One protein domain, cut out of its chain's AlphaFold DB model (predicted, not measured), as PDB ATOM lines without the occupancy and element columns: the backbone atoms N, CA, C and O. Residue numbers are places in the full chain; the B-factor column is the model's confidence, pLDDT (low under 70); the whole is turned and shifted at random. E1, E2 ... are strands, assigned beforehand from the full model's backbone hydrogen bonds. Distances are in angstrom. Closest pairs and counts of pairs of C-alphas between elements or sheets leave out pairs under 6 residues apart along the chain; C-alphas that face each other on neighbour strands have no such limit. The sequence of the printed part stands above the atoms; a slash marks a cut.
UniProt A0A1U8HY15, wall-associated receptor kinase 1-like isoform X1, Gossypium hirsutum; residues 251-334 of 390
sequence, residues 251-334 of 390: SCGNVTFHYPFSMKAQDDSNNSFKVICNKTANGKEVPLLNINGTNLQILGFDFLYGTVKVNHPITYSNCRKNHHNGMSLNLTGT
ATOM      1  N   SER A 251     212.011 155.549 262.725       79.81
ATOM      2  CA  SER A 251     212.046 157.003 262.623       79.81
ATOM      3  C   SER A 251     211.022 157.484 261.607       79.81
ATOM      4  O   SER A 251     210.735 156.814 260.616       79.81
ATOM      5  N   CYS A 252     210.453 158.653 261.878       80.75
ATOM      6  CA  CYS A 252     209.578 159.372 260.961       80.75
ATOM      7  C   CYS A 252     210.000 160.842 260.973       80.75
ATOM      8  O   CYS A 252     209.866 161.535 261.989       80.75
ATOM      9  N   GLY A 253     210.567 161.316 259.862       82.81
ATOM     10  CA  GLY A 253     211.241 162.613 259.827       82.81
ATOM     11  C   GLY A 253     212.399 162.692 260.832       82.81
ATOM     12  O   GLY A 253     213.320 161.884 260.787       82.81
ATOM     13  N   ASN A 254     212.360 163.677 261.737       82.75
ATOM     14  CA  ASN A 254     213.412 163.911 262.742       82.75
ATOM     15  C   ASN A 254     213.082 163.331 264.133       82.75
ATOM     16  O   ASN A 254     213.710 163.702 265.119       82.75
ATOM     17  N   VAL A 255     212.054 162.483 264.233       77.38
ATOM     18  CA  VAL A 255     211.650 161.846 265.493       77.38
ATOM     19  C   VAL A 255     211.963 160.360 265.412       77.38
ATOM     20  O   VAL A 255     211.508 159.676 264.493       77.38
ATOM     21  N   THR A 256     212.723 159.866 266.384       77.69
ATOM     22  CA  THR A 256     213.004 158.445 266.599       77.69
ATOM     23  C   THR A 256     212.113 157.905 267.711       77.69
ATOM     24  O   THR A 256     211.842 158.600 268.692       77.69
ATOM     25  N   PHE A 257     211.639 156.669 267.569       66.88
ATOM     26  CA  PHE A 257     210.820 156.014 268.582       66.88
ATOM     27  C   PHE A 257     211.078 154.510 268.681       66.88
ATOM     28  O   PHE A 257     211.589 153.873 267.757       66.88
ATOM     29  N   HIS A 258     210.736 153.968 269.850       66.81
ATOM     30  CA  HIS A 258     210.919 152.575 270.247       66.81
ATOM     31  C   HIS A 258     209.612 152.018 270.830       66.81
ATOM     32  O   HIS A 258     208.679 152.773 271.117       66.81
ATOM     33  N   TYR A 259     209.575 150.702 271.064       50.88
ATOM     34  CA  TYR A 259     208.475 150.030 271.760       50.88
ATOM     35  C   TYR A 259     208.076 150.787 273.050       50.88
ATOM     36  O   TYR A 259     208.965 151.150 273.823       50.88
ATOM     37  N   PRO A 260     206.773 151.029 273.304       53.75
ATOM     38  CA  PRO A 260     205.609 150.452 272.621       53.75
ATOM     39  C   PRO A 260     205.154 151.183 271.342       53.75
ATOM     40  O   PRO A 260     204.155 150.775 270.758       53.75
ATOM     41  N   PHE A 261     205.847 152.238 270.894       64.75
ATOM     42  CA  PHE A 261     205.479 152.994 269.689       64.75
ATOM     43  C   PHE A 261     206.020 152.340 268.409       64.75
ATOM     44  O   PHE A 261     207.208 152.034 268.319       64.75
ATOM     45  N   SER A 262     205.162 152.156 267.398       64.75
ATOM     46  CA  SER A 262     205.535 151.557 266.104       64.75
ATOM     47  C   SER A 262     204.674 152.062 264.938       64.75
ATOM     48  O   SER A 262     203.522 152.469 265.115       64.75
ATOM     49  N   MET A 263     205.213 152.013 263.712       67.31
ATOM     50  CA  MET A 263     204.468 152.301 262.472       67.31
ATOM     51  C   MET A 263     203.635 151.105 261.990       67.31
ATOM     52  O   MET A 263     202.634 151.276 261.289       67.31
ATOM     53  N   LYS A 264     204.040 149.882 262.353       58.50
ATOM     54  CA  LYS A 264     203.306 148.641 262.065       58.50
ATOM     55  C   LYS A 264     202.447 148.259 263.268       58.50
ATOM     56  O   LYS A 264     202.952 148.256 264.385       58.50
ATOM     57  N   ALA A 265     201.180 147.911 263.039       48.66
ATOM     58  CA  ALA A 265     200.364 147.277 264.072       48.66
ATOM     59  C   ALA A 265     201.027 145.944 264.460       48.66
ATOM     60  O   ALA A 265     201.222 145.086 263.601       48.66
ATOM     61  N   GLN A 266     201.445 145.817 265.717       42.12
ATOM     62  CA  GLN A 266     201.849 144.545 266.312       42.12
ATOM     63  C   GLN A 266     200.617 143.943 266.998       42.12
ATOM     64  O   GLN A 266     199.844 144.693 267.593       42.12
ATOM     65  N   ASP A 267     200.435 142.631 266.838       41.78
ATOM     66  CA  ASP A 267     199.299 141.804 267.277       41.78
ATOM     67  C   ASP A 267     198.398 142.387 268.396       41.78
ATOM     68  O   ASP A 267     198.800 142.599 269.540       41.78
ATOM     69  N   ASP A 268     197.135 142.605 268.024       46.72
ATOM     70  CA  ASP A 268     195.891 142.402 268.782       46.72
ATOM     71  C   ASP A 268     195.609 143.034 270.165       46.72
ATOM     72  O   ASP A 268     194.546 142.756 270.716       46.72
ATOM     73  N   SER A 269     196.387 143.976 270.725       44.03
ATOM     74  CA  SER A 269     195.869 144.762 271.887       44.03
ATOM     75  C   SER A 269     196.541 146.113 272.207       44.03
ATOM     76  O   SER A 269     196.976 146.359 273.332       44.03
ATOM     77  N   ASN A 270     196.615 147.031 271.235       49.94
ATOM     78  CA  ASN A 270     196.246 148.457 271.389       49.94
ATOM     79  C   ASN A 270     196.811 149.299 270.238       49.94
ATOM     80  O   ASN A 270     197.991 149.644 270.222       49.94
ATOM     81  N   ASN A 271     195.929 149.797 269.370       57.38
ATOM     82  CA  ASN A 271     196.257 150.860 268.409       57.38
ATOM     83  C   ASN A 271     196.694 152.187 269.077       57.38
ATOM     84  O   ASN A 271     197.066 153.121 268.374       57.38
ATOM     85  N   SER A 272     196.665 152.288 270.413       59.25
ATOM     86  CA  SER A 272     196.977 153.507 271.171       59.25
ATOM     87  C   SER A 272     198.412 154.013 270.998       59.25
ATOM     88  O   SER A 272     198.631 155.206 271.138       59.25
ATOM     89  N   PHE A 273     199.384 153.152 270.682       64.56
ATOM     90  CA  PHE A 273     200.785 153.560 270.481       64.56
ATOM     91  C   PHE A 273     201.209 153.573 269.005       64.56
ATOM     92  O   PHE A 273     202.390 153.700 268.683       64.56
ATOM     93  N   LYS A 274     200.249 153.457 268.082       75.94
ATOM     94  CA  LYS A 274     200.534 153.483 266.648       75.94
ATOM     95  C   LYS A 274     200.957 154.886 266.212       75.94
ATOM     96  O   LYS A 274     200.206 155.847 266.380       75.94
ATOM     97  N   VAL A 275     202.122 154.983 265.574       77.62
ATOM     98  CA  VAL A 275     202.615 156.221 264.960       77.62
ATOM     99  C   VAL A 275     202.245 156.235 263.480       77.62
ATOM    100  O   VAL A 275     202.617 155.347 262.715       77.62
ATOM    101  N   ILE A 276     201.508 157.261 263.060       84.25
ATOM    102  CA  ILE A 276     201.156 157.502 261.660       84.25
ATOM    103  C   ILE A 276     202.186 158.474 261.082       84.25
ATOM    104  O   ILE A 276     202.263 159.622 261.508       84.25
ATOM    105  N   CYS A 277     202.975 158.030 260.107       84.12
ATOM    106  CA  CYS A 277     203.952 158.881 259.432       84.12
ATOM    107  C   CYS A 277     203.387 159.384 258.101       84.12
ATOM    108  O   CYS A 277     203.344 158.638 257.122       84.12
ATOM    109  N   ASN A 278     202.941 160.642 258.060       84.00
ATOM    110  CA  ASN A 278     202.392 161.238 256.842       84.00
ATOM    111  C   ASN A 278     203.443 162.071 256.109       84.00
ATOM    112  O   ASN A 278     204.144 162.882 256.715       84.00
ATOM    113  N   LYS A 279     203.503 161.924 254.783       81.69
ATOM    114  CA  LYS A 279     204.360 162.740 253.920       81.69
ATOM    115  C   LYS A 279     203.584 163.962 253.431       81.69
ATOM    116  O   LYS A 279     202.536 163.835 252.808       81.69
ATOM    117  N   THR A 280     204.084 165.152 253.741       78.50
ATOM    118  CA  THR A 280     203.507 166.419 253.266       78.50
ATOM    119  C   THR A 280     203.805 166.642 251.781       78.50
ATOM    120  O   THR A 280     204.721 166.033 251.228       78.50
ATOM    121  N   ALA A 281     203.075 167.564 251.139       74.56
ATOM    122  CA  ALA A 281     203.270 167.931 249.730       74.56
ATOM    123  C   ALA A 281     204.713 168.367 249.399       74.56
ATOM    124  O   ALA A 281     205.177 168.173 248.280       74.56
ATOM    125  N   ASN A 282     205.449 168.876 250.392       76.19
ATOM    126  CA  ASN A 282     206.850 169.292 250.260       76.19
ATOM    127  C   ASN A 282     207.848 168.152 250.554       76.19
ATOM    128  O   ASN A 282     209.037 168.400 250.726       76.19
ATOM    129  N   GLY A 283     207.378 166.909 250.694       74.50
ATOM    130  CA  GLY A 283     208.206 165.733 250.966       74.50
ATOM    131  C   GLY A 283     208.614 165.539 252.432       74.50
ATOM    132  O   GLY A 283     209.228 164.520 252.740       74.50
ATOM    133  N   LYS A 284     208.255 166.459 253.340       82.06
ATOM    134  CA  LYS A 284     208.557 166.362 254.777       82.06
ATOM    135  C   LYS A 284     207.635 165.358 255.461       82.06
ATOM    136  O   LYS A 284     206.415 165.450 255.321       82.06
ATOM    137  N   GLU A 285     208.218 164.446 256.225       85.06
ATOM    138  CA  GLU A 285     207.503 163.469 257.045       85.06
ATOM    139  C   GLU A 285     207.096 164.070 258.393       85.06
ATOM    140  O   GLU A 285     207.869 164.793 259.029       85.06
ATOM    141  N   VAL A 286     205.863 163.790 258.816       85.94
ATOM    142  CA  VAL A 286     205.285 164.279 260.067       85.94
ATOM    143  C   VAL A 286     204.751 163.088 260.866       85.94
ATOM    144  O   VAL A 286     203.810 162.436 260.401       85.94
ATOM    145  N   PRO A 287     205.322 162.799 262.050       87.94
ATOM    146  CA  PRO A 287     204.818 161.754 262.930       87.94
ATOM    147  C   PRO A 287     203.561 162.238 263.650       87.94
ATOM    148  O   PRO A 287     203.541 163.318 264.243       87.94
ATOM    149  N   LEU A 288     202.510 161.428 263.608       86.12
ATOM    150  CA  LEU A 288     201.215 161.706 264.211       86.12
ATOM    151  C   LEU A 288     200.837 160.572 265.169       86.12
ATOM    152  O   LEU A 288     200.983 159.395 264.840       86.12
ATOM    153  N   LEU A 289     200.308 160.934 266.332       84.06
ATOM    154  CA  LEU A 289     199.682 160.032 267.288       84.06
ATOM    155  C   LEU A 289     198.167 160.204 267.197       84.06
ATOM    156  O   LEU A 289     197.672 161.325 267.331       84.06
ATOM    157  N   ASN A 290     197.432 159.115 266.960       82.62
ATOM    158  CA  ASN A 290     195.973 159.156 266.979       82.62
ATOM    159  C   ASN A 290     195.454 158.857 268.387       82.62
ATOM    160  O   ASN A 290     195.660 157.764 268.910       82.62
ATOM    161  N   ILE A 291     194.758 159.819 268.981       74.81
ATOM    162  CA  ILE A 291     194.111 159.681 270.282       74.81
ATOM    163  C   ILE A 291     192.620 159.945 270.088       74.81
ATOM    164  O   ILE A 291     192.227 161.065 269.761       74.81
ATOM    165  N   ASN A 292     191.791 158.911 270.260       72.75
ATOM    166  CA  ASN A 292     190.329 158.993 270.132       72.75
ATOM    167  C   ASN A 292     189.867 159.717 268.847       72.75
ATOM    168  O   ASN A 292     189.002 160.587 268.883       72.75
ATOM    169  N   GLY A 293     190.481 159.396 267.699       75.50
ATOM    170  CA  GLY A 293     190.150 160.007 266.404       75.50
ATOM    171  C   GLY A 293     190.857 161.337 266.117       75.50
ATOM    172  O   GLY A 293     190.773 161.840 264.998       75.50
ATOM    173  N   THR A 294     191.619 161.870 267.073       81.94
ATOM    174  CA  THR A 294     192.390 163.114 266.934       81.94
ATOM    175  C   THR A 294     193.834 162.816 266.569       81.94
ATOM    176  O   THR A 294     194.519 162.119 267.310       81.94
ATOM    177  N   ASN A 295     194.331 163.372 265.463       86.38
ATOM    178  CA  ASN A 295     195.738 163.240 265.081       86.38
ATOM    179  C   ASN A 295     196.562 164.393 265.665       86.38
ATOM    180  O   ASN A 295     196.401 165.539 265.250       86.38
ATOM    181  N   LEU A 296     197.469 164.083 266.588       85.81
ATOM    182  CA  LEU A 296     198.382 165.045 267.200       85.81
ATOM    183  C   LEU A 296     199.794 164.838 266.664       85.81
ATOM    184  O   LEU A 296     200.291 163.715 266.642       85.81
ATOM    185  N   GLN A 297     200.465 165.913 266.258       89.31
ATOM    186  CA  GLN A 297     201.858 165.816 265.830       89.31
ATOM    187  C   GLN A 297     202.760 165.503 267.019       89.31
ATOM    188  O   GLN A 297     202.762 166.236 268.005       89.31
ATOM    189  N   ILE A 298     203.573 164.460 266.896       86.81
ATOM    190  CA  ILE A 298     204.596 164.136 267.883       86.81
ATOM    191  C   ILE A 298     205.791 165.070 267.674       86.81
ATOM    192  O   ILE A 298     206.302 165.224 266.564       86.81
ATOM    193  N   LEU A 299     206.230 165.707 268.755       86.75
ATOM    194  CA  LEU A 299     207.404 166.578 268.794       86.75
ATOM    195  C   LEU A 299     208.639 165.845 269.323       86.75
ATOM    196  O   LEU A 299     209.757 166.203 268.966       86.75
ATOM    197  N   GLY A 300     208.439 164.831 270.162       83.31
ATOM    198  CA  GLY A 300     209.508 164.006 270.705       83.31
ATOM    199  C   GLY A 300     208.999 163.033 271.759       83.31
ATOM    200  O   GLY A 300     207.865 163.146 272.230       83.31
ATOM    201  N   PHE A 301     209.864 162.099 272.127       72.62
ATOM    202  CA  PHE A 301     209.639 161.135 273.195       72.62
ATOM    203  C   PHE A 301     210.734 161.283 274.240       72.62
ATOM    204  O   PHE A 301     211.894 161.496 273.886       72.62
ATOM    205  N   ASP A 302     210.364 161.119 275.502       67.38
ATOM    206  CA  ASP A 302     211.311 160.904 276.582       67.38
ATOM    207  C   ASP A 302     211.028 159.544 277.217       67.38
ATOM    208  O   ASP A 302     210.088 159.368 277.993       67.38
ATOM    209  N   PHE A 303     211.827 158.549 276.842       59.41
ATOM    210  CA  PHE A 303     211.651 157.179 277.317       59.41
ATOM    211  C   PHE A 303     212.117 156.984 278.761       59.41
ATOM    212  O   PHE A 303     211.669 156.035 279.397       59.41
ATOM    213  N   LEU A 304     212.981 157.864 279.286       54.53
ATOM    214  CA  LEU A 304     213.425 157.790 280.677       54.53
ATOM    215  C   LEU A 304     212.268 158.129 281.620       54.53
ATOM    216  O   LEU A 304     212.084 157.463 282.636       54.53
ATOM    217  N   TYR A 305     211.470 159.129 281.245       58.47
ATOM    218  CA  TYR A 305     210.300 159.568 282.010       58.47
ATOM    219  C   TYR A 305     208.975 158.992 281.487       58.47
ATOM    220  O   TYR A 305     207.922 159.237 282.067       58.47
ATOM    221  N   GLY A 306     209.004 158.214 280.399       60.88
ATOM    222  CA  GLY A 306     207.814 157.610 279.800       60.88
ATOM    223  C   GLY A 306     206.840 158.623 279.187       60.88
ATOM    224  O   GLY A 306     205.637 158.366 279.157       60.88
ATOM    225  N   THR A 307     207.327 159.767 278.698       71.50
ATOM    226  CA  THR A 307     206.483 160.856 278.187       71.50
ATOM    227  C   THR A 307     206.524 160.973 276.663       71.50
ATOM    228  O   THR A 307     207.520 160.681 275.996       71.50
ATOM    229  N   VAL A 308     205.408 161.427 276.087       77.38
ATOM    230  CA  VAL A 308     205.311 161.813 274.675       77.38
ATOM    231  C   VAL A 308     204.922 163.280 274.591       77.38
ATOM    232  O   VAL A 308     203.886 163.700 275.102       77.38
ATOM    233  N   LYS A 309     205.756 164.078 273.925       85.69
ATOM    234  CA  LYS A 309     205.474 165.490 273.690       85.69
ATOM    235  C   LYS A 309     204.730 165.637 272.376       85.69
ATOM    236  O   LYS A 309     205.239 165.252 271.323       85.69
ATOM    237  N   VAL A 310     203.550 166.240 272.426       87.75
ATOM    238  CA  VAL A 310     202.695 166.458 271.256       87.75
ATOM    239  C   VAL A 310     202.435 167.942 271.020       87.75
ATOM    240  O   VAL A 310     202.493 168.758 271.937       87.75
ATOM    241  N   ASN A 311     202.152 168.302 269.774       86.69
ATOM    242  CA  ASN A 311     201.710 169.636 269.405       86.69
ATOM    243  C   ASN A 311     200.204 169.759 269.675       86.69
ATOM    244  O   ASN A 311     199.394 169.217 268.922       86.69
ATOM    245  N   HIS A 312     199.838 170.447 270.757       82.00
ATOM    246  CA  HIS A 312     198.443 170.679 271.128       82.00
ATOM    247  C   HIS A 312     197.941 172.016 270.549       82.00
ATOM    248  O   HIS A 312     198.643 173.026 270.667       82.00
ATOM    249  N   PRO A 313     196.744 172.071 269.934       78.88
ATOM    250  CA  PRO A 313     196.205 173.307 269.372       78.88
ATOM    251  C   PRO A 313     195.941 174.373 270.445       78.88
ATOM    252  O   PRO A 313     195.577 174.061 271.580       78.88
ATOM    253  N   ILE A 314     196.092 175.639 270.048       79.56
ATOM    254  CA  ILE A 314     195.844 176.823 270.881       79.56
ATOM    255  C   ILE A 314     194.412 177.311 270.642       79.56
ATOM    256  O   ILE A 314     193.982 177.433 269.495       79.56
ATOM    257  N   THR A 315     193.697 177.639 271.718       77.88
ATOM    258  CA  THR A 315     192.379 178.283 271.646       77.88
ATOM    259  C   THR A 315     192.525 179.798 271.668       77.88
ATOM    260  O   THR A 315     193.113 180.354 272.594       77.88
ATOM    261  N   TYR A 316     191.959 180.468 270.664       77.06
ATOM    262  CA  TYR A 316     191.909 181.927 270.591       77.06
ATOM    263  C   TYR A 316     190.506 182.428 270.932       77.06
ATOM    264  O   TYR A 316     189.517 181.913 270.422       77.06
ATOM    265  N   SER A 317     190.418 183.473 271.752       73.06
ATOM    266  CA  SER A 317     189.174 184.205 272.007       73.06
ATOM    267  C   SER A 317     189.426 185.694 271.786       73.06
ATOM    268  O   SER A 317     190.498 186.196 272.125       73.06
ATOM    269  N   ASN A 318     188.476 186.394 271.160       70.50
ATOM    270  CA  ASN A 318     188.539 187.841 270.900       70.50
ATOM    271  C   ASN A 318     189.808 188.335 270.160       70.50
ATOM    272  O   ASN A 318     190.234 189.480 270.319       70.50
ATOM    273  N   CYS A 319     190.413 187.499 269.309       72.31
ATOM    274  CA  CYS A 319     191.576 187.865 268.496       72.31
ATOM    275  C   CYS A 319     191.155 188.400 267.112       72.31
ATOM    276  O   CYS A 319     190.321 187.802 266.442       72.31
ATOM    277  N   ARG A 320     191.773 189.495 266.636       67.75
ATOM    278  CA  ARG A 320     191.413 190.147 265.349       67.75
ATOM    279  C   ARG A 320     191.704 189.322 264.087       67.75
ATOM    280  O   ARG A 320     191.151 189.636 263.041       67.75
ATOM    281  N   LYS A 321     192.638 188.369 264.148       67.38
ATOM    282  CA  LYS A 321     193.126 187.620 262.969       67.38
ATOM    283  C   LYS A 321     192.959 186.104 263.072       67.38
ATOM    284  O   LYS A 321     193.025 185.434 262.052       67.38
ATOM    285  N   ASN A 322     192.746 185.578 264.277       64.50
ATOM    286  CA  ASN A 322     192.676 184.144 264.534       64.50
ATOM    287  C   ASN A 322     191.356 183.839 265.238       64.50
ATOM    288  O   ASN A 322     191.148 184.269 266.370       64.50
ATOM    289  N   HIS A 323     190.491 183.084 264.565       60.44
ATOM    290  CA  HIS A 323     189.199 182.631 265.094       60.44
ATOM    291  C   HIS A 323     189.166 181.110 265.289       60.44
ATOM    292  O   HIS A 323     188.099 180.512 265.386       60.44
ATOM    293  N   HIS A 324     190.336 180.467 265.297       62.75
ATOM    294  CA  HIS A 324     190.417 179.037 265.536       62.75
ATOM    295  C   HIS A 324     190.166 178.760 267.016       62.75
ATOM    296  O   HIS A 324     190.966 179.118 267.883       62.75
ATOM    297  N   ASN A 325     189.045 178.103 267.289       64.88
ATOM    298  CA  ASN A 325     188.837 177.449 268.563       64.88
ATOM    299  C   ASN A 325     189.738 176.213 268.583       64.88
ATOM    300  O   ASN A 325     189.720 175.413 267.644       64.88
ATOM    301  N   GLY A 326     190.576 176.102 269.612       63.97
ATOM    302  CA  GLY A 326     191.397 174.919 269.813       63.97
ATOM    303  C   GLY A 326     190.512 173.698 270.049       63.97
ATOM    304  O   GLY A 326     189.307 173.803 270.281       63.97
ATOM    305  N   MET A 327     191.114 172.520 269.971       72.56
ATOM    306  CA  MET A 327     190.409 171.264 270.185       72.56
ATOM    307  C   MET A 327     190.515 170.835 271.649       72.56
ATOM    308  O   MET A 327     191.595 170.900 272.230       72.56
ATOM    309  N   SER A 328     189.414 170.356 272.229       73.19
ATOM    310  CA  SER A 328     189.439 169.611 273.489       73.19
ATOM    311  C   SER A 328     189.863 168.168 273.221       73.19
ATOM    312  O   SER A 328     189.245 167.487 272.400       73.19
ATOM    313  N   LEU A 329     190.885 167.688 273.923       75.06
ATOM    314  CA  LEU A 329     191.358 166.314 273.795       75.06
ATOM    315  C   LEU A 329     190.835 165.462 274.955       75.06
ATOM    316  O   LEU A 329     191.213 165.674 276.107       75.06
ATOM    317  N   ASN A 330     189.987 164.482 274.641       70.69
ATOM    318  CA  ASN A 330     189.494 163.512 275.613       70.69
ATOM    319  C   ASN A 330     190.428 162.291 275.659       70.69
ATOM    320  O   ASN A 330     190.497 161.529 274.694       70.69
ATOM    321  N   LEU A 331     191.128 162.115 276.783       69.75
ATOM    322  CA  LEU A 331     192.032 160.986 277.032       69.75
ATOM    323  C   LEU A 331     191.352 159.797 277.735       69.75
ATOM    324  O   LEU A 331     191.998 158.771 277.948       69.75
ATOM    325  N   THR A 332     190.069 159.898 278.096       66.38
ATOM    326  CA  THR A 332     189.329 158.828 278.777       66.38
ATOM    327  C   THR A 332     189.347 157.545 277.944       66.38
ATOM    328  O   THR A 332     189.134 157.564 276.731       66.38
ATOM    329  N   GLY A 333     189.633 156.420 278.604       59.34
ATOM    330  CA  GLY A 333     189.751 155.110 277.956       59.34
ATOM    331  C   GLY A 333     191.054 154.897 277.176       59.34
ATOM    332  O   GLY A 333     191.249 153.825 276.608       59.34
ATOM    333  N   THR A 334     191.961 155.881 277.153       65.81
ATOM    334  CA  THR A 334     193.290 155.753 276.538       65.81
ATOM    335  C   THR A 334     194.357 155.429 277.589       65.81
ATOM    336  O   THR A 334     194.124 155.562 278.787       65.81
TER     337      THR A 334
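What this domain is: This is residues 251 to 334 of the 390 residues of the protein "wall-associated receptor kinase 1-like isoform X1" of Gossypium hirsutum (UniProt A0A1U8HY15). Little regular structure: a small, strongly twisted sheet, E2 to E5, with short E1 near E4 and a long tail, residues 312 to 334, that runs out and folds back. Of 84 printed residues, 29 are in five named strands, with no named helix: all strand. The sheet E2 E3 E4 E5 is a meander, each strand the antiparallel neighbour of the one before. The whole is loose, radius of gyration of the C-alphas 14.8 A, spanning 47 by 35 by 25 A.

Where its parts are: E1, residues 255 to 257, begins at C-alpha (211.650, 161.846, 265.493). E2 is residues 275 to 279, E3 285 to 291, 19.2 A, and E4 294 to 302, 21.4 A. E5, residues 307 to 311, ends at C-alpha (201.710, 169.636, 269.405).

How they stand to each other: E1 pairs with no named strand; its closest C-alphas to E4, Val 255 and Gly 300, are 6.0 A apart. Within hydrogen-bond range are N 276 and O 288 in hairpin E2 and E3, 2.8 A, N 289 and O 296 in hairpin E3 and E4, 2.8 A, and N 299 and O 309 in hairpin E4 and E5, 2.8 A. E4 bends by 71 degrees at residue 299.

The domain as a whole: The printed part has no cut. E1 to E2 is a long link. pLDDT is under 70 at residues 257 to 273, 302 to 306, 320 to 326 and 331 to 334.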